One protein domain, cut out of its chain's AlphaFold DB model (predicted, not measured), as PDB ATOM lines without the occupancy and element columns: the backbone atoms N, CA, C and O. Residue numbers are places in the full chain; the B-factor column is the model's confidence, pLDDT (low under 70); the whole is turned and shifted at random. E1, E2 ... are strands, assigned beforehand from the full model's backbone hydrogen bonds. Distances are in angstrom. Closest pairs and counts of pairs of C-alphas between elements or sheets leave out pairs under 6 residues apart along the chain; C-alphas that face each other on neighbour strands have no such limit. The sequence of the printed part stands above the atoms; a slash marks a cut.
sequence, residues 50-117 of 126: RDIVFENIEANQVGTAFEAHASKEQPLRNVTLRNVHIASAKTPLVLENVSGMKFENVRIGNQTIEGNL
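AT A GLANCE: This is residues 50 to 117 of the 126 residues of an uncharacterized protein of Pseudomonas sp. LTJR-52 (UniProt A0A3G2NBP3). The chain is wound in stacked turns, a short solenoid: E1 and E2 each bend sharply back to go round one turn, with the turn of E2 stacked beside that of E1. E3 begins a third turn beside E2, and E4 folds back along E3 as a hairpin at the other end of the stack. The printed part has 68 residues, with no named helix and four strands in the order E1, E2, E3, E4 along the chain, which is also their order across one mixed sheet; the class is all strand. The whole is compact, with a radius of gyration of the C-alphas of 11.8 A, and elongated in outline, with spans of 35 by 20 by 15 A.

IN THESE COORDINATES: E1 is residues 50 to 69, from C-alpha 50 at (-36.523, 3.769, 5.453) to C-alpha 69 at (-46.426, -5.534, 3.166); it bends by 161 degrees at residue 58, and its first and last C-alphas are 13.8 A apart. E2, residues 76 to 96, is the longest strand by residues; it bends by 169 degrees at residue 86 and measures 8.7 A from first to last C-alpha. E3 is residues 98 to 108, 19.7 A long, and bends by 96 degrees at residue 105. E4 is residues 111 to 117, 16.2 A long, and ends with C-alpha 117 at (-36.224, -2.197, -7.664).

HOW THE PARTS SIT: E1 and E2 are parallel neighbours at 12 degrees, facing each other from C-alphas 50 and 77, 4.5 A apart, to C-alphas 69 and 96, 4.9 A apart. Before the bends N 54 and O 80 are within hydrogen-bond range at 2.9 A; after them N 94 and O 66 are, at 2.9 A. E2 and E3 are parallel at 22 degrees; C-alphas 80 and 102 face each other at 4.5 A, and N 81 and O 102 are within hydrogen-bond range at 2.8 A. E3 and E4 form a hairpin, antiparallel at 160 degrees; C-alphas 107 and 112 face each other at 4.6 A, and N 113 and O 106 are within hydrogen-bond range at 2.8 A. E1 and E4 are the edge strands, and they are apart. The closest C-alphas of E1 and E3, those of Ala 68 and Val 98, are 7.3 A apart. The sheet is twisted, its C-alphas lying up to 8.7 A off its best plane.

THE WHOLE: The two C-alphas farthest apart, those of Glu 73 and Asn 110, are 35.8 A apart. The printed part has no cut. The links E2 to E3 and E3 to E4 are tight, and the link E1 to E2, with six residues, is short. The mean pLDDT of the printed part is 95.5, and no printed residue is under 70.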
ATOM      1  N   ARG A  50     -37.349   3.381   6.593       94.94
ATOM      2  CA  ARG A  50     -36.523   3.769   5.453       94.94
ATOM      3  C   ARG A  50     -35.035   3.697   5.756       94.94
ATOM      4  O   ARG A  50     -34.662   3.743   6.923       94.94
ATOM      5  N   ASP A  51     -34.233   3.665   4.696       96.06
ATOM      6  CA  ASP A  51     -32.770   3.779   4.752       96.06
ATOM      7  C   ASP A  51     -32.145   2.652   5.600       96.06
ATOM      8  O   ASP A  51     -31.340   2.881   6.499       96.06
ATOM      9  N   ILE A  52     -32.573   1.417   5.320       95.50
ATOM     10  CA  ILE A  52     -32.172   0.200   6.039       95.50
ATOM     11  C   ILE A  52     -31.154  -0.559   5.192       95.50
ATOM     12  O   ILE A  52     -31.372  -0.763   3.998       95.50
ATOM     13  N   VAL A  53     -30.068  -1.020   5.807       96.12
ATOM     14  CA  VAL A  53     -29.060  -1.858   5.151       96.12
ATOM     15  C   VAL A  53     -28.972  -3.188   5.886       96.12
ATOM     16  O   VAL A  53     -28.739  -3.216   7.092       96.12
ATOM     17  N   PHE A  54     -29.158  -4.276   5.146       95.19
ATOM     18  CA  PHE A  54     -28.822  -5.628   5.572       95.19
ATOM     19  C   PHE A  54     -27.574  -6.048   4.812       95.19
ATOM     20  O   PHE A  54     -27.581  -6.046   3.576       95.19
ATOM     21  N   GLU A  55     -26.506  -6.373   5.534       95.50
ATOM     22  CA  GLU A  55     -25.229  -6.696   4.911       95.50
ATOM     23  C   GLU A  55     -24.532  -7.910   5.512       95.50
ATOM     24  O   GLU A  55     -24.648  -8.159   6.707       95.50
ATOM     25  N   ASN A  56     -23.807  -8.637   4.655       94.94
ATOM     26  CA  ASN A  56     -22.975  -9.794   5.003       94.94
ATOM     27  C   ASN A  56     -23.767 -10.915   5.703       94.94
ATOM     28  O   ASN A  56     -23.480 -11.316   6.831       94.94
ATOM     29  N   ILE A  57     -24.796 -11.418   5.018       92.69
ATOM     30  CA  ILE A  57     -25.699 -12.445   5.557       92.69
ATOM     31  C   ILE A  57     -25.595 -13.706   4.712       92.69
ATOM     32  O   ILE A  57     -25.767 -13.659   3.497       92.69
ATOM     33  N   GLU A  58     -25.389 -14.840   5.370       93.62
ATOM     34  CA  GLU A  58     -25.455 -16.170   4.781       93.62
ATOM     35  C   GLU A  58     -26.606 -16.972   5.403       93.62
ATOM     36  O   GLU A  58     -26.714 -17.104   6.622       93.62
ATOM     37  N   ALA A  59     -27.473 -17.538   4.569       91.50
ATOM     38  CA  ALA A  59     -28.559 -18.409   5.006       91.50
ATOM     39  C   ALA A  59     -28.595 -19.688   4.165       91.50
ATOM     40  O   ALA A  59     -28.360 -19.645   2.958       91.50
ATOM     41  N   ASN A  60     -28.906 -20.836   4.772       90.50
ATOM     42  CA  ASN A  60     -28.980 -22.093   4.025       90.50
ATOM     43  C   ASN A  60     -30.376 -22.310   3.416       90.50
ATOM     44  O   ASN A  60     -30.538 -22.230   2.198       90.50
ATOM     45  N   GLN A  61     -31.406 -22.530   4.237       92.81
ATOM     46  CA  GLN A  61     -32.767 -22.792   3.749       92.81
ATOM     47  C   GLN A  61     -33.763 -21.767   4.283       92.81
ATOM     48  O   GLN A  61     -33.982 -21.681   5.485       92.81
ATOM     49  N   VAL A  62     -34.409 -21.018   3.388       94.19
ATOM     50  CA  VAL A  62     -35.453 -20.061   3.770       94.19
ATOM     51  C   VAL A  62     -36.778 -20.346   3.063       94.19
ATOM     52  O   VAL A  62     -36.808 -20.806   1.918       94.19
ATOM     53  N   GLY A  63     -37.895 -20.081   3.737       95.94
ATOM     54  CA  GLY A  63     -39.206 -20.035   3.091       95.94
ATOM     55  C   GLY A  63     -39.275 -18.831   2.156       95.94
ATOM     56  O   GLY A  63     -39.105 -18.986   0.946       95.94
ATOM     57  N   THR A  64     -39.441 -17.637   2.719       96.50
ATOM     58  CA  THR A  64     -39.403 -16.366   1.993       96.50
ATOM     59  C   THR A  64     -38.139 -15.580   2.343       96.50
ATOM     60  O   THR A  64     -37.865 -15.319   3.515       96.50
ATOM     61  N   ALA A  65     -37.352 -15.185   1.339       96.12
ATOM     62  CA  ALA A  65     -36.122 -14.432   1.594       96.12
ATOM     63  C   ALA A  65     -36.417 -12.986   2.018       96.12
ATOM     64  O   ALA A  65     -35.875 -12.529   3.020       96.12
ATOM     65  N   PHE A  66     -37.302 -12.278   1.315       96.69
ATOM     66  CA  PHE A  66     -37.737 -10.941   1.717       96.69
ATOM     67  C   PHE A  66     -39.239 -10.766   1.509       96.69
ATOM     68  O   PHE A  66     -39.733 -10.889   0.387       96.69
ATOM     69  N   GLU A  67     -39.953 -10.441   2.579       96.56
ATOM     70  CA  GLU A  67     -41.389 -10.187   2.561       96.56
ATOM     71  C   GLU A  67     -41.693  -8.819   3.163       96.56
ATOM     72  O   GLU A  67     -41.319  -8.528   4.301       96.56
ATOM     73  N   ALA A  68     -42.381  -7.977   2.398       94.69
ATOM     74  CA  ALA A  68     -42.806  -6.664   2.842       94.69
ATOM     75  C   ALA A  68     -44.219  -6.334   2.364       94.69
ATOM     76  O   ALA A  68     -44.497  -6.313   1.165       94.69
ATOM     77  N   HIS A  69     -45.058  -5.988   3.333       92.75
ATOM     78  CA  HIS A  69     -46.426  -5.534   3.166       92.75
ATOM     79  C   HIS A  69     -46.577  -4.137   3.759       92.75
ATOM     80  O   HIS A  69     -46.602  -3.972   4.980       92.75
ATOM     81  N   ALA A  70     -46.642  -3.118   2.905       90.31
ATOM     82  CA  ALA A  70     -46.787  -1.725   3.311       90.31
ATOM     83  C   ALA A  70     -47.998  -1.072   2.638       90.31
ATOM     84  O   ALA A  70     -48.427  -1.487   1.564       90.31
ATOM     85  N   SER A  71     -48.552  -0.028   3.256       88.75
ATOM     86  CA  SER A  71     -49.636   0.741   2.637       88.75
ATOM     87  C   SER A  71     -49.086   1.707   1.581       88.75
ATOM     88  O   SER A  71     -47.914   2.092   1.613       88.75
ATOM     89  N   LYS A  72     -49.939   2.153   0.654       87.94
ATOM     90  CA  LYS A  72     -49.559   3.131  -0.383       87.94
ATOM     91  C   LYS A  72     -49.145   4.476   0.208       87.94
ATOM     92  O   LYS A  72     -48.266   5.148  -0.323       87.94
ATOM     93  N   GLU A  73     -49.772   4.868   1.310       87.19
ATOM     94  CA  GLU A  73     -49.513   6.125   2.011       87.19
ATOM     95  C   GLU A  73     -48.158   6.098   2.730       87.19
ATOM     96  O   GLU A  73     -47.520   7.139   2.901       87.19
ATOM     97  N   GLN A  74     -47.698   4.910   3.135       88.62
ATOM     98  CA  GLN A  74     -46.454   4.712   3.873       88.62
ATOM     99  C   GLN A  74     -45.662   3.498   3.370       88.62
ATOM    100  O   GLN A  74     -45.565   2.489   4.069       88.62
ATOM    101  N   PRO A  75     -45.046   3.604   2.180       92.69
ATOM    102  CA  PRO A  75     -44.236   2.530   1.630       92.69
ATOM    103  C   PRO A  75     -42.940   2.326   2.425       92.69
ATOM    104  O   PRO A  75     -42.360   3.284   2.956       92.69
ATOM    105  N   LEU A  76     -42.442   1.088   2.415       94.88
ATOM    106  CA  LEU A  76     -41.083   0.752   2.846       94.88
ATOM    107  C   LEU A  76     -40.087   1.310   1.824       94.88
ATOM    108  O   LEU A  76     -40.241   1.090   0.621       94.88
ATOM    109  N   ARG A  77     -39.076   2.063   2.270       95.94
ATOM    110  CA  ARG A  77     -38.200   2.819   1.358       95.94
ATOM    111  C   ARG A  77     -36.717   2.516   1.540       95.94
ATOM    112  O   ARG A  77     -36.249   2.354   2.655       95.94
ATOM    113  N   ASN A  78     -35.963   2.533   0.446       97.19
ATOM    114  CA  ASN A  78     -34.498   2.549   0.451       97.19
ATOM    115  C   ASN A  78     -33.868   1.411   1.276       97.19
ATOM    116  O   ASN A  78     -32.976   1.644   2.092       97.19
ATOM    117  N   VAL A  79     -34.355   0.183   1.088       97.69
ATOM    118  CA  VAL A  79     -33.754  -1.009   1.699       97.69
ATOM    119  C   VAL A  79     -32.626  -1.511   0.808       97.69
ATOM    120  O   VAL A  79     -32.842  -1.735  -0.379       97.69
ATOM    121  N   THR A  80     -31.437  -1.714   1.360       98.19
ATOM    122  CA  THR A  80     -30.296  -2.295   0.642       98.19
ATOM    123  C   THR A  80     -29.987  -3.678   1.188       98.19
ATOM    124  O   THR A  80     -29.756  -3.824   2.386       98.19
ATOM    125  N   LEU A  81     -29.954  -4.677   0.309       97.69
ATOM    126  CA  LEU A  81     -29.376  -5.990   0.575       97.69
ATOM    127  C   LEU A  81     -27.980  -6.021  -0.053       97.69
ATOM    128  O   LEU A  81     -27.860  -5.923  -1.275       97.69
ATOM    129  N   ARG A  82     -26.937  -6.125   0.774       97.81
ATOM    130  CA  ARG A  82     -25.529  -6.103   0.353       97.81
ATOM    131  C   ARG A  82     -24.831  -7.389   0.782       97.81
ATOM    132  O   ARG A  82     -24.841  -7.708   1.959       97.81
ATOM    133  N   ASN A  83     -24.186  -8.119  -0.122       97.12
ATOM    134  CA  ASN A  83     -23.487  -9.367   0.220       97.12
ATOM    135  C   ASN A  83     -24.396 -10.357   0.979       97.12
ATOM    136  O   ASN A  83     -24.053 -10.838   2.059       97.12
ATOM    137  N   VAL A  84     -25.591 -10.604   0.443       96.94
ATOM    138  CA  VAL A  84     -26.560 -11.538   1.033       96.94
ATOM    139  C   VAL A  84     -26.591 -12.802   0.188       96.94
ATOM    140  O   VAL A  84     -26.958 -12.751  -0.985       96.94
ATOM    141  N   HIS A  85     -26.208 -13.937   0.764       96.88
ATOM    142  CA  HIS A  85     -26.152 -15.229   0.089       96.88
ATOM    143  C   HIS A  85     -27.106 -16.220   0.751       96.88
ATOM    144  O   HIS A  85     -26.971 -16.562   1.919       96.88
ATOM    145  N   ILE A  86     -28.067 -16.717  -0.013       96.81
ATOM    146  CA  ILE A  86     -29.074 -17.665   0.449       96.81
ATOM    147  C   ILE A  86     -28.945 -18.922  -0.404       96.81
ATOM    148  O   ILE A  86     -29.117 -18.850  -1.619       96.81
ATOM    149  N   ALA A  87     -28.640 -20.077   0.185       96.75
ATOM    150  CA  ALA A  87     -28.424 -21.296  -0.597       96.75
ATOM    151  C   ALA A  87     -29.719 -21.794  -1.264       96.75
ATOM    152  O   ALA A  87     -29.687 -22.266  -2.398       96.75
ATOM    153  N   SER A  88     -30.871 -21.648  -0.604       96.38
ATOM    154  CA  SER A  88     -32.187 -21.951  -1.172       96.38
ATOM    155  C   SER A  88     -33.285 -21.103  -0.534       96.38
ATOM    156  O   SER A  88     -33.369 -21.019   0.690       96.38
ATOM    157  N   ALA A  89     -34.159 -20.527  -1.364       97.19
ATOM    158  CA  ALA A  89     -35.391 -19.867  -0.941       97.19
ATOM    159  C   ALA A  89     -36.580 -20.443  -1.715       97.19
ATOM    160  O   ALA A  89     -36.508 -20.553  -2.941       97.19
ATOM    161  N   LYS A  90     -37.686 -20.772  -1.034       97.00
ATOM    162  CA  LYS A  90     -38.930 -21.172  -1.725       97.00
ATOM    163  C   LYS A  90     -39.532 -19.988  -2.485       97.00
ATOM    164  O   LYS A  90     -39.940 -20.138  -3.634       97.00
ATOM    165  N   THR A  91     -39.530 -18.817  -1.853       97.12
ATOM    166  CA  THR A  91     -40.033 -17.557  -2.402       97.12
ATOM    167  C   THR A  91     -38.954 -16.481  -2.257       97.12
ATOM    168  O   THR A  91     -38.627 -16.089  -1.139       97.12
ATOM    169  N   PRO A  92     -38.370 -15.970  -3.353       95.25
ATOM    170  CA  PRO A  92     -37.341 -14.938  -3.248       95.25
ATOM    171  C   PRO A  92     -37.875 -13.620  -2.673       95.25
ATOM    172  O   PRO A  92     -37.315 -13.092  -1.720       95.25
ATOM    173  N   LEU A  93     -38.963 -13.088  -3.233       96.06
ATOM    174  CA  LEU A  93     -39.478 -11.762  -2.888       96.06
ATOM    175  C   LEU A  93     -41.009 -11.770  -2.835       96.06
ATOM    176  O   LEU A  93     -41.659 -12.265  -3.756       96.06
ATOM    177  N   VAL A  94     -41.567 -11.150  -1.799       96.38
ATOM    178  CA  VAL A  94     -42.975 -10.743  -1.698       96.38
ATOM    179  C   VAL A  94     -42.979  -9.255  -1.370       96.38
ATOM    180  O   VAL A  94     -42.495  -8.854  -0.315       96.38
ATOM    181  N   LEU A  95     -43.458  -8.424  -2.297       95.94
ATOM    182  CA  LEU A  95     -43.352  -6.969  -2.191       95.94
ATOM    183  C   LEU A  95     -44.704  -6.307  -2.439       95.94
ATOM    184  O   LEU A  95     -45.330  -6.506  -3.478       95.94
ATOM    185  N   GLU A  96     -45.101  -5.445  -1.517       94.88
ATOM    186  CA  GLU A  96     -46.255  -4.566  -1.633       94.88
ATOM    187  C   GLU A  96     -45.849  -3.176  -1.125       94.88
ATOM    188  O   GLU A  96     -45.505  -2.999   0.043       94.88
ATOM    189  N   ASN A  97     -45.863  -2.192  -2.029       94.75
ATOM    190  CA  ASN A  97     -45.490  -0.797  -1.763       94.75
ATOM    191  C   ASN A  97     -44.083  -0.645  -1.147       94.75
ATOM    192  O   ASN A  97     -43.890  -0.063  -0.079       94.75
ATOM    193  N   VAL A  98     -43.077  -1.137  -1.871       96.31
ATOM    194  CA  VAL A  98     -41.650  -1.003  -1.554       96.31
ATOM    195  C   VAL A  98     -40.984  -0.134  -2.617       96.31
ATOM    196  O   VAL A  98     -41.148  -0.377  -3.805       96.31
ATOM    197  N   SER A  99     -40.208   0.877  -2.237       95.94
ATOM    198  CA  SER A  99     -39.574   1.789  -3.199       95.94
ATOM    199  C   SER A  99     -38.082   1.941  -2.951       95.94
ATOM    200  O   SER A  99     -37.655   2.159  -1.821       95.94
ATOM    201  N   GLY A 100     -37.289   1.918  -4.022       96.75
ATOM    202  CA  GLY A 100     -35.848   2.156  -3.957       96.75
ATOM    203  C   GLY A 100     -35.071   1.026  -3.286       96.75
ATOM    204  O   GLY A 100     -34.050   1.291  -2.656       96.75
ATOM    205  N   MET A 101     -35.553  -0.215  -3.383       97.88
ATOM    206  CA  MET A 101     -34.814  -1.383  -2.916       97.88
ATOM    207  C   MET A 101     -33.562  -1.583  -3.776       97.88
ATOM    208  O   MET A 101     -33.623  -1.446  -4.998       97.88
ATOM    209  N   LYS A 102     -32.432  -1.905  -3.147       98.56
ATOM    210  CA  LYS A 102     -31.143  -2.128  -3.805       98.56
ATOM    211  C   LYS A 102     -30.620  -3.519  -3.497       98.56
ATOM    212  O   LYS A 102     -30.638  -3.942  -2.343       98.56
ATOM    213  N   PHE A 103     -30.131  -4.192  -4.525       98.44
ATOM    214  CA  PHE A 103     -29.447  -5.472  -4.432       98.44
ATOM    215  C   PHE A 103     -28.010  -5.260  -4.888       98.44
ATOM    216  O   PHE A 103     -27.786  -4.799  -6.008       98.44
ATOM    217  N   GLU A 104     -27.065  -5.558  -4.002       98.19
ATOM    218  CA  GLU A 104     -25.631  -5.422  -4.236       98.19
ATOM    219  C   GLU A 104     -24.953  -6.739  -3.842       98.19
ATOM    220  O   GLU A 104     -24.852  -7.058  -2.659       98.19
ATOM    221  N   ASN A 105     -24.511  -7.538  -4.813       97.81
ATOM    222  CA  ASN A 105     -23.954  -8.877  -4.589       97.81
ATOM    223  C   ASN A 105     -24.900  -9.783  -3.779       97.81
ATOM    224  O   ASN A 105     -24.540 -10.341  -2.740       97.81
ATOM    225  N   VAL A 106     -26.139  -9.923  -4.257       98.19
ATOM    226  CA  VAL A 106     -27.129 -10.831  -3.665       98.19
ATOM    227  C   VAL A 106     -27.186 -12.131  -4.461       98.19
ATOM    228  O   VAL A 106     -27.270 -12.118  -5.690       98.19
ATOM    229  N   ARG A 107     -27.164 -13.271  -3.767       98.19
ATOM    230  CA  ARG A 107     -27.296 -14.607  -4.360       98.19
ATOM    231  C   ARG A 107     -28.418 -15.384  -3.693       98.19
ATOM    232  O   ARG A 107     -28.478 -15.438  -2.470       98.19
ATOM    233  N   ILE A 108     -29.275 -16.013  -4.493       97.38
ATOM    234  CA  ILE A 108     -30.305 -16.947  -4.024       97.38
ATOM    235  C   ILE A 108     -30.222 -18.208  -4.889       97.38
ATOM    236  O   ILE A 108     -30.536 -18.182  -6.080       97.38
ATOM    237  N   GLY A 109     -29.748 -19.311  -4.310       96.00
ATOM    238  CA  GLY A 109     -29.371 -20.509  -5.055       96.00
ATOM    239  C   GLY A 109     -28.378 -20.182  -6.170       96.00
ATOM    240  O   GLY A 109     -27.347 -19.553  -5.941       96.00
ATOM    241  N   ASN A 110     -28.712 -20.572  -7.400       96.81
ATOM    242  CA  ASN A 110     -27.870 -20.328  -8.576       96.81
ATOM    243  C   ASN A 110     -28.135 -18.965  -9.247       96.81
ATOM    244  O   ASN A 110     -27.615 -18.705 -10.331       96.81
ATOM    245  N   GLN A 111     -28.973 -18.111  -8.651       96.12
ATOM    246  CA  GLN A 111     -29.323 -16.800  -9.194       96.12
ATOM    247  C   GLN A 111     -28.504 -15.707  -8.511       96.12
ATOM    248  O   GLN A 111     -28.368 -15.692  -7.290       96.12
ATOM    249  N   THR A 112     -27.981 -14.772  -9.304       96.69
ATOM    250  CA  THR A 112     -27.376 -13.525  -8.814       96.69
ATOM    251  C   THR A 112     -28.327 -12.374  -9.115       96.69
ATOM    252  O   THR A 112     -28.862 -12.295 -10.221       96.69
ATOM    253  N   ILE A 113     -28.544 -11.504  -8.133       95.81
ATOM    254  CA  ILE A 113     -29.452 -10.363  -8.209       95.81
ATOM    255  C   ILE A 113     -28.637  -9.099  -7.933       95.81
ATOM    256  O   ILE A 113     -28.022  -8.962  -6.878       95.81
ATOM    257  N   GLU A 114     -28.657  -8.181  -8.893       97.62
ATOM    258  CA  GLU A 114     -27.960  -6.897  -8.848       97.62
ATOM    259  C   GLU A 114     -28.893  -5.820  -9.399       97.62
ATOM    260  O   GLU A 114     -29.546  -6.025 -10.426       97.62
ATOM    261  N   GLY A 115     -28.937  -4.659  -8.751       96.81
ATOM    262  CA  GLY A 115     -29.637  -3.491  -9.278       96.81
ATOM    263  C   GLY A 115     -30.637  -2.871  -8.313       96.81
ATOM    264  O   GLY A 115     -30.554  -3.027  -7.098       96.81
ATOM    265  N   ASN A 116     -31.568  -2.099  -8.872       97.50
ATOM    266  CA  ASN A 116     -32.520  -1.292  -8.114       97.50
ATOM    267  C   ASN A 116     -33.950  -1.690  -8.494       97.50
ATOM    268  O   ASN A 116     -34.252  -1.835  -9.679       97.50
ATOM    269  N   LEU A 117     -34.826  -1.817  -7.500       95.62
ATOM    270  CA  LEU A 117     -36.224  -2.197  -7.664       95.62
ATOM    271  C   LEU A 117     -37.136  -1.248  -6.884       95.62
ATOM    272  O   LEU A 117     -36.945  -0.998  -5.696       95.62
TER     273      LEU A 117